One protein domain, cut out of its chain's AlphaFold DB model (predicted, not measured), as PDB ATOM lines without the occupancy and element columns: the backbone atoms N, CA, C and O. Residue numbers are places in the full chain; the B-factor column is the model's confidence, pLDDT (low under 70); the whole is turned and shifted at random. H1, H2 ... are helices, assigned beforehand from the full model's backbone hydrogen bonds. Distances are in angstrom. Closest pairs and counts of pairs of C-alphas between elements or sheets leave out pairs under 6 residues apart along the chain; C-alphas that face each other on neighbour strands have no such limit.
ATOM      1  N   ILE A   8     229.146 228.712 188.162       87.62
ATOM      2  CA  ILE A   8     228.856 230.146 187.972       87.62
ATOM      3  C   ILE A   8     227.439 230.343 187.415       87.62
ATOM      4  O   ILE A   8     226.709 231.209 187.894       87.62
ATOM      5  N   ARG A   9     227.014 229.520 186.444       87.19
ATOM      6  CA  ARG A   9     225.641 229.567 185.915       87.19
ATOM      7  C   ARG A   9     224.603 229.176 186.962       87.19
ATOM      8  O   ARG A   9     223.591 229.858 187.069       87.19
ATOM      9  N   ALA A  10     224.857 228.131 187.744       86.88
ATOM     10  CA  ALA A  10     223.953 227.714 188.814       86.88
ATOM     11  C   ALA A  10     223.776 228.818 189.869       86.88
ATOM     12  O   ALA A  10     222.651 229.131 190.249       86.88
ATOM     13  N   MET A  11     224.873 229.467 190.275       89.38
ATOM     14  CA  MET A  11     224.841 230.605 191.198       89.38
ATOM     15  C   MET A  11     224.107 231.809 190.602       89.38
ATOM     16  O   MET A  11     223.326 232.444 191.302       89.38
ATOM     17  N   ALA A  12     224.296 232.098 189.311       90.06
ATOM     18  CA  ALA A  12     223.589 233.182 188.632       90.06
ATOM     19  C   ALA A  12     222.073 232.936 188.569       90.06
ATOM     20  O   ALA A  12     221.293 233.839 188.864       90.06
ATOM     21  N   VAL A  13     221.646 231.712 188.247       90.44
ATOM     22  CA  VAL A  13     220.223 231.336 188.226       90.44
ATOM     23  C   VAL A  13     219.626 231.395 189.633       90.44
ATOM     24  O   VAL A  13     218.562 231.980 189.821       90.44
ATOM     25  N   ALA A  14     220.326 230.860 190.635       88.88
ATOM     26  CA  ALA A  14     219.887 230.919 192.027       88.88
ATOM     27  C   ALA A  14     219.769 232.368 192.530       88.88
ATOM     28  O   ALA A  14     218.766 232.728 193.143       88.88
ATOM     29  N   ALA A  15     220.750 233.217 192.216       90.88
ATOM     30  CA  ALA A  15     220.723 234.636 192.553       90.88
ATOM     31  C   ALA A  15     219.580 235.368 191.844       90.88
ATOM     32  O   ALA A  15     218.926 236.204 192.461       90.88
ATOM     33  N   GLN A  16     219.295 235.044 190.582       91.06
ATOM     34  CA  GLN A  16     218.194 235.652 189.840       91.06
ATOM     35  C   GLN A  16     216.831 235.292 190.437       91.06
ATOM     36  O   GLN A  16     215.994 236.178 190.603       91.06
ATOM     37  N   ILE A  17     216.624 234.028 190.810       87.69
ATOM     38  CA  ILE A  17     215.396 233.579 191.481       87.69
ATOM     39  C   ILE A  17     215.285 234.226 192.866       87.69
ATOM     40  O   ILE A  17     214.245 234.779 193.211       87.69
ATOM     41  N   GLY A  18     216.369 234.228 193.647       82.12
ATOM     42  CA  GLY A  18     216.385 234.866 194.963       82.12
ATOM     43  C   GLY A  18     216.103 236.368 194.886       82.12
ATOM     44  O   GLY A  18     215.320 236.892 195.673       82.12
ATOM     45  N   THR A  19     216.679 237.054 193.896       86.38
ATOM     46  CA  THR A  19     216.495 238.497 193.697       86.38
ATOM     47  C   THR A  19     215.091 238.821 193.200       86.38
ATOM     48  O   THR A  19     214.514 239.797 193.666       86.38
ATOM     49  N   SER A  20     214.503 238.021 192.302       81.25
ATOM     50  CA  SER A  20     213.133 238.265 191.829       81.25
ATOM     51  C   SER A  20     212.104 238.074 192.946       81.25
ATOM     52  O   SER A  20     211.215 238.911 193.109       81.25
ATOM     53  N   VAL A  21     212.267 237.032 193.768       76.75
ATOM     54  CA  VAL A  21     211.422 236.781 194.942       76.75
ATOM     55  C   VAL A  21     211.602 237.893 195.976       76.75
ATOM     56  O   VAL A  21     210.614 238.477 196.419       76.75
ATOM     57  N   ALA A  22     212.845 238.256 196.307       77.69
ATOM     58  CA  ALA A  22     213.132 239.342 197.241       77.69
ATOM     59  C   ALA A  22     212.575 240.687 196.751       77.69
ATOM     60  O   ALA A  22     211.988 241.422 197.541       77.69
ATOM     61  N   ALA A  23     212.698 240.994 195.457       76.06
ATOM     62  CA  ALA A  23     212.146 242.206 194.859       76.06
ATOM     63  C   ALA A  23     210.612 242.221 194.917       76.06
ATOM     64  O   ALA A  23     210.031 243.242 195.274       76.06
ATOM     65  N   SER A  24     209.946 241.098 194.632       73.56
ATOM     66  CA  SER A  24     208.485 240.993 194.713       73.56
ATOM     67  C   SER A  24     207.975 241.198 196.145       73.56
ATOM     68  O   SER A  24     207.058 241.989 196.372       73.56
ATOM     69  N   VAL A  25     208.636 240.576 197.128       74.56
ATOM     70  CA  VAL A  25     208.332 240.757 198.556       74.56
ATOM     71  C   VAL A  25     208.612 242.195 199.001       74.56
ATOM     72  O   VAL A  25     207.778 242.800 199.671       74.56
ATOM     73  N   ALA A  26     209.741 242.780 198.592       75.00
ATOM     74  CA  ALA A  26     210.097 244.158 198.920       75.00
ATOM     75  C   ALA A  26     209.104 245.172 198.331       75.00
ATOM     76  O   ALA A  26     208.762 246.140 199.005       75.00
ATOM     77  N   ILE A  27     208.598 244.939 197.116       71.62
ATOM     78  CA  ILE A  27     207.560 245.773 196.497       71.62
ATOM     79  C   ILE A  27     206.217 245.591 197.212       71.62
ATOM     80  O   ILE A  27     205.530 246.580 197.451       71.62
ATOM     81  N   GLY A  28     205.850 244.370 197.611       65.06
ATOM     82  CA  GLY A  28     204.626 244.119 198.376       65.06
ATOM     83  C   GLY A  28     204.642 244.788 199.755       65.06
ATOM     84  O   GLY A  28     203.694 245.480 200.123       65.06
ATOM     85  N   ILE A  29     205.746 244.644 200.493       63.84
ATOM     86  CA  ILE A  29     205.929 245.252 201.818       63.84
ATOM     87  C   ILE A  29     206.074 246.773 201.701       63.84
ATOM     88  O   ILE A  29     205.398 247.513 202.409       63.84
ATOM     89  N   GLY A  30     206.931 247.253 200.797       64.81
ATOM     90  CA  GLY A  30     207.181 248.680 200.595       64.81
ATOM     91  C   GLY A  30     205.966 249.418 200.038       64.81
ATOM     92  O   GLY A  30     205.630 250.499 200.518       64.81
ATOM     93  N   GLY A  31     205.263 248.813 199.078       62.38
ATOM     94  CA  GLY A  31     204.011 249.324 198.526       62.38
ATOM     95  C   GLY A  31     202.895 249.355 199.568       62.38
ATOM     96  O   GLY A  31     202.227 250.377 199.703       62.38
ATOM     97  N   GLY A  32     202.750 248.294 200.369       59.91
ATOM     98  CA  GLY A  32     201.800 248.253 201.485       59.91
ATOM     99  C   GLY A  32     202.101 249.298 202.565       59.91
ATOM    100  O   GLY A  32     201.190 249.990 203.012       59.91
ATOM    101  N   TYR A  33     203.377 249.484 202.918       58.81
ATOM    102  CA  TYR A  33     203.822 250.488 203.889       58.81
ATOM    103  C   TYR A  33     203.573 251.925 203.406       58.81
ATOM    104  O   TYR A  33     203.137 252.781 204.180       58.81
ATOM    105  N   LEU A  34     203.836 252.206 202.126       59.94
ATOM    106  CA  LEU A  34     203.616 253.535 201.557       59.94
ATOM    107  C   LEU A  34     202.118 253.861 201.465       59.94
ATOM    108  O   LEU A  34     201.734 255.002 201.719       59.94
ATOM    109  N   LEU A  35     201.279 252.858 201.185       59.28
ATOM    110  CA  LEU A  35     199.821 252.989 201.159       59.28
ATOM    111  C   LEU A  35     199.235 253.196 202.571       59.28
ATOM    112  O   LEU A  35     198.414 254.095 202.750       59.28
ATOM    113  N   ASP A  36     199.726 252.469 203.585       54.59
ATOM    114  CA  ASP A  36     199.400 252.688 205.013       54.59
ATOM    115  C   ASP A  36     199.725 254.141 205.430       54.59
ATOM    116  O   ASP A  36     198.938 254.809 206.109       54.59
ATOM    117  N   ARG A  37     200.871 254.671 204.974       58.47
ATOM    118  CA  ARG A  37     201.332 256.029 205.303       58.47
ATOM    119  C   ARG A  37     200.555 257.128 204.577       58.47
ATOM    120  O   ARG A  37     200.402 258.213 205.134       58.47
ATOM    121  N   TRP A  38     200.064 256.862 203.366       57.84
ATOM    122  CA  TRP A  38     199.255 257.815 202.599       57.84
ATOM    123  C   TRP A  38     197.809 257.902 203.117       57.84
ATOM    124  O   TRP A  38     197.212 258.974 203.067       57.84
ATOM    125  N   LEU A  39     197.268 256.809 203.676       57.78
ATOM    126  CA  LEU A  39     195.902 256.751 204.216       57.78
ATOM    127  C   LEU A  39     195.770 257.072 205.717       57.78
ATOM    128  O   LEU A  39     194.646 257.121 206.214       57.78
ATOM    129  N   ASN A  40     196.869 257.296 206.451       55.03
ATOM    130  CA  ASN A  40     196.859 257.662 207.883       55.03
ATOM    131  C   ASN A  40     195.968 256.734 208.746       55.03
ATOM    132  O   ASN A  40     195.327 257.154 209.711       55.03
ATOM    133  N   THR A  41     195.879 255.460 208.358       49.16
ATOM    134  CA  THR A  41     195.117 254.434 209.070       49.16
ATOM    135  C   THR A  41     196.122 253.563 209.827       49.16
ATOM    136  O   THR A  41     197.255 253.387 209.391       49.16
ATOM    137  N   ARG A  42     195.748 253.085 211.020       56.66
ATOM    138  CA  ARG A  42     196.531 252.161 211.875       56.66
ATOM    139  C   ARG A  42     197.085 250.971 211.048       56.66
ATOM    140  O   ARG A  42     196.546 250.751 209.975       56.66
ATOM    141  N   PRO A  43     198.089 250.182 211.505       63.56
ATOM    142  CA  PRO A  43     198.918 249.301 210.659       63.56
ATOM    143  C   PRO A  43     198.173 248.040 210.173       63.56
ATOM    144  O   PRO A  43     198.535 246.907 210.492       63.56
ATOM    145  N   VAL A  44     197.082 248.227 209.437       59.16
ATOM    146  CA  VAL A  44     196.167 247.179 208.988       59.16
ATOM    147  C   VAL A  44     196.657 246.597 207.664       59.16
ATOM    148  O   VAL A  44     196.592 245.381 207.489       59.16
ATOM    149  N   PHE A  45     197.228 247.410 206.765       56.84
ATOM    150  CA  PHE A  45     197.814 246.908 205.517       56.84
ATOM    151  C   PHE A  45     199.101 246.125 205.764       56.84
ATOM    152  O   PHE A  45     199.322 245.095 205.134       56.84
ATOM    153  N   THR A  46     199.907 246.546 206.736       58.12
ATOM    154  CA  THR A  46     201.067 245.778 207.208       58.12
ATOM    155  C   THR A  46     200.650 244.406 207.765       58.12
ATOM    156  O   THR A  46     201.269 243.397 207.426       58.12
ATOM    157  N   LEU A  47     199.563 244.326 208.550       65.25
ATOM    158  CA  LEU A  47     199.005 243.048 209.019       65.25
ATOM    159  C   LEU A  47     198.477 242.185 207.863       65.25
ATOM    160  O   LEU A  47     198.744 240.985 207.823       65.25
ATOM    161  N   LEU A  48     197.765 242.786 206.905       67.56
ATOM    162  CA  LEU A  48     197.292 242.100 205.700       67.56
ATOM    163  C   LEU A  48     198.455 241.573 204.855       67.56
ATOM    164  O   LEU A  48     198.398 240.437 204.401       67.56
ATOM    165  N   GLY A  49     199.531 242.345 204.699       61.22
ATOM    166  CA  GLY A  49     200.743 241.924 203.998       61.22
ATOM    167  C   GLY A  49     201.418 240.724 204.663       61.22
ATOM    168  O   GLY A  49     201.836 239.798 203.970       61.22
ATOM    169  N   ILE A  50     201.453 240.683 205.998       69.12
ATOM    170  CA  ILE A  50     201.943 239.523 206.758       69.12
ATOM    171  C   ILE A  50     201.040 238.303 206.528       69.12
ATOM    172  O   ILE A  50     201.544 237.224 206.224       69.12
ATOM    173  N   VAL A  51     199.715 238.463 206.620       74.50
ATOM    174  CA  VAL A  51     198.751 237.370 206.391       74.50
ATOM    175  C   VAL A  51     198.866 236.829 204.966       74.50
ATOM    176  O   VAL A  51     198.947 235.617 204.772       74.50
ATOM    177  N   VAL A  52     198.946 237.708 203.968       71.62
ATOM    178  CA  VAL A  52     199.129 237.326 202.562       71.62
ATOM    179  C   VAL A  52     200.477 236.630 202.363       71.62
ATOM    180  O   VAL A  52     200.519 235.586 201.717       71.62
ATOM    181  N   GLY A  53     201.556 237.132 202.970       69.00
ATOM    182  CA  GLY A  53     202.881 236.509 202.920       69.00
ATOM    183  C   GLY A  53     202.901 235.093 203.503       69.00
ATOM    184  O   GLY A  53     203.430 234.176 202.875       69.00
ATOM    185  N   ILE A  54     202.261 234.884 204.657       75.69
ATOM    186  CA  ILE A  54     202.113 233.557 205.277       75.69
ATOM    187  C   ILE A  54     201.276 232.632 204.383       75.69
ATOM    188  O   ILE A  54     201.640 231.474 204.177       75.69
ATOM    189  N   THR A  55     200.185 233.144 203.806       69.81
ATOM    190  CA  THR A  55     199.290 232.360 202.941       69.81
ATOM    191  C   THR A  55     199.993 231.933 201.649       69.81
ATOM    192  O   THR A  55     199.914 230.769 201.263       69.81
ATOM    193  N   ALA A  56     200.747 232.835 201.014       70.25
ATOM    194  CA  ALA A  56     201.522 232.548 199.808       70.25
ATOM    195  C   ALA A  56     202.651 231.531 200.063       70.25
ATOM    196  O   ALA A  56     202.877 230.631 199.249       70.25
ATOM    197  N   ALA A  57     203.326 231.631 201.215       73.38
ATOM    198  CA  ALA A  57     204.337 230.660 201.628       73.38
ATOM    199  C   ALA A  57     203.728 229.264 201.841       73.38
ATOM    200  O   ALA A  57     204.265 228.276 201.339       73.38
ATOM    201  N   GLY A  58     202.575 229.181 202.513       78.50
ATOM    202  CA  GLY A  58     201.837 227.928 202.687       78.50
ATOM    203  C   GLY A  58     201.393 227.310 201.358       78.50
ATOM    204  O   GLY A  58     201.565 226.109 201.154       78.50
ATOM    205  N   TYR A  59     200.894 228.129 200.428       73.12
ATOM    206  CA  TYR A  59     200.457 227.667 199.105       73.12
ATOM    207  C   TYR A  59     201.613 227.086 198.285       73.12
ATOM    208  O   TYR A  59     201.486 226.028 197.678       73.12
ATOM    209  N   THR A  60     202.777 227.736 198.349       73.25
ATOM    210  CA  THR A  60     203.995 227.271 197.672       73.25
ATOM    211  C   THR A  60     204.431 225.902 198.200       73.25
ATOM    212  O   THR A  60     204.737 225.006 197.418       73.25
ATOM    213  N   ILE A  61     204.416 225.701 199.523       81.50
ATOM    214  CA  ILE A  61     204.757 224.408 200.142       81.50
ATOM    215  C   ILE A  61     203.760 223.319 199.725       81.50
ATOM    216  O   ILE A  61     204.174 222.207 199.397       81.50
ATOM    217  N   TYR A  62     202.464 223.639 199.703       78.44
ATOM    218  CA  TYR A  62     201.414 222.704 199.299       78.44
ATOM    219  C   TYR A  62     201.574 222.252 197.840       78.44
ATOM    220  O   TYR A  62     201.476 221.064 197.541       78.44
ATOM    221  N   GLU A  63     201.891 223.183 196.940       78.06
ATOM    222  CA  GLU A  63     202.092 222.896 195.517       78.06
ATOM    223  C   GLU A  63     203.362 222.067 195.247       78.06
ATOM    224  O   GLU A  63     203.384 221.193 194.369       78.06
ATOM    225  N   LEU A  64     204.415 222.289 196.039       74.19
ATOM    226  CA  LEU A  64     205.626 221.469 196.019       74.19
ATOM    227  C   LEU A  64     205.351 220.029 196.470       74.19
ATOM    228  O   LEU A  64     205.825 219.098 195.816       74.19
ATOM    229  N   ASP A  65     204.573 219.834 197.535       76.75
ATOM    230  CA  ASP A  65     204.203 218.499 198.021       76.75
ATOM    231  C   ASP A  65     203.332 217.741 197.005       76.75
ATOM    232  O   ASP A  65     203.628 216.591 196.658       76.75
ATOM    233  N   SER A  66     202.326 218.408 196.426       65.44
ATOM    234  CA  SER A  66     201.484 217.803 195.389       65.44
ATOM    235  C   SER A  66     202.288 217.415 194.148       65.44
ATOM    236  O   SER A  66     202.111 216.321 193.610       65.44
ATOM    237  N   SER A  67     203.242 218.254 193.740       62.31
ATOM    238  CA  SER A  67     204.119 217.973 192.596       62.31
ATOM    239  C   SER A  67     205.085 216.810 192.857       62.31
ATOM    240  O   SER A  67     205.461 216.087 191.930       62.31
ATOM    241  N   PHE A  68     205.497 216.608 194.111       62.78
ATOM    242  CA  PHE A  68     206.371 215.499 194.496       62.78
ATOM    243  C   PHE A  68     205.624 214.159 194.546       62.78
ATOM    244  O   PHE A  68     206.203 213.112 194.242       62.78
ATOM    245  N   ARG A  69     204.331 214.180 194.886       59.06
ATOM    246  CA  ARG A  69     203.484 212.985 194.992       59.06
ATOM    247  C   ARG A  69     203.145 212.364 193.630       59.06
ATOM    248  O   ARG A  69     203.022 211.143 193.550       59.06
ATOM    249  N   GLU A  70     203.099 213.169 192.569       60.97
ATOM    250  CA  GLU A  70     202.886 212.722 191.179       60.97
ATOM    251  C   GLU A  70     204.116 211.989 190.593       60.97
ATOM    252  O   GLU A  70     203.993 211.138 189.715       60.97
ATOM    253  N   ARG A  71     205.328 212.271 191.098       57.97
ATOM    254  CA  ARG A  71     206.594 211.686 190.608       57.97
ATOM    255  C   ARG A  71     207.002 210.395 191.313       57.97
ATOM    256  O   ARG A  71     208.181 210.044 191.303       57.97
TER     257      ARG A  71
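Overview. This is residues 8 to 71 of the 82 residues of the protein "AtpZ/AtpI family protein" of Anaerolineae bacterium (UniProt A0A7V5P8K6). Two long helices, H1 and then H2, make an open helical hairpin in the form of a narrow V: they meet near the tight link that joins them and spread apart toward the two ends of the printed part. The two arms lie nearly in one flat layer, and residues 8 to 24 and 54 to 71 stand free as the open ends of the V. The printed part has 64 residues with two named helices and no named strand, and its class is all helix. It is only just loose, close to extended, with a radius of gyration of the C-alphas of 15.9 A, and its C-alphas span 49 by 31 by 8 A.

Arrangement. Begin with H1, residues 8 to 39, and go on to H2, residues 44 to 70. The two helices touch, with 12 pairs of C-alphas within 8 A. Look at Gly 32 and Phe 45 for their closest C-alphas, 5.8 A apart. H1 touches H2 with residues 28 to 36 alone, and H2 touches H1 with residues 44 to 49 alone. Their lines stand at a shallow tilt of 32 degrees, and they run opposite ways as a helical hairpin. In H1 and H2 every O i to N i+4 pair is within hydrogen-bond range.

Along the chain. Find C-alpha 8 at (228.856, 230.146, 187.972); from there H1 runs 45.4 A to C-alpha 39 at (195.902, 256.751, 204.216). After four residues, find C-alpha 44 at (196.167, 247.179, 208.988), where H2 begins; it runs 39.4 A to C-alpha 70 at (202.886, 212.722, 191.179).

Size, cuts and confidence. The two C-alphas farthest apart are those of Asn 40 and Arg 71, at 50.1 A, while those of Ile 8 and Arg 71, the first and last printed, are 29.0 A apart. The printed part has no cut, and the link from H1 to H2 is tight. In the B-factor column you will find a mean pLDDT of the printed part of 70.9, with values under 70 at residues 28 to 50, 53, 55 and 66 to 71 of this model.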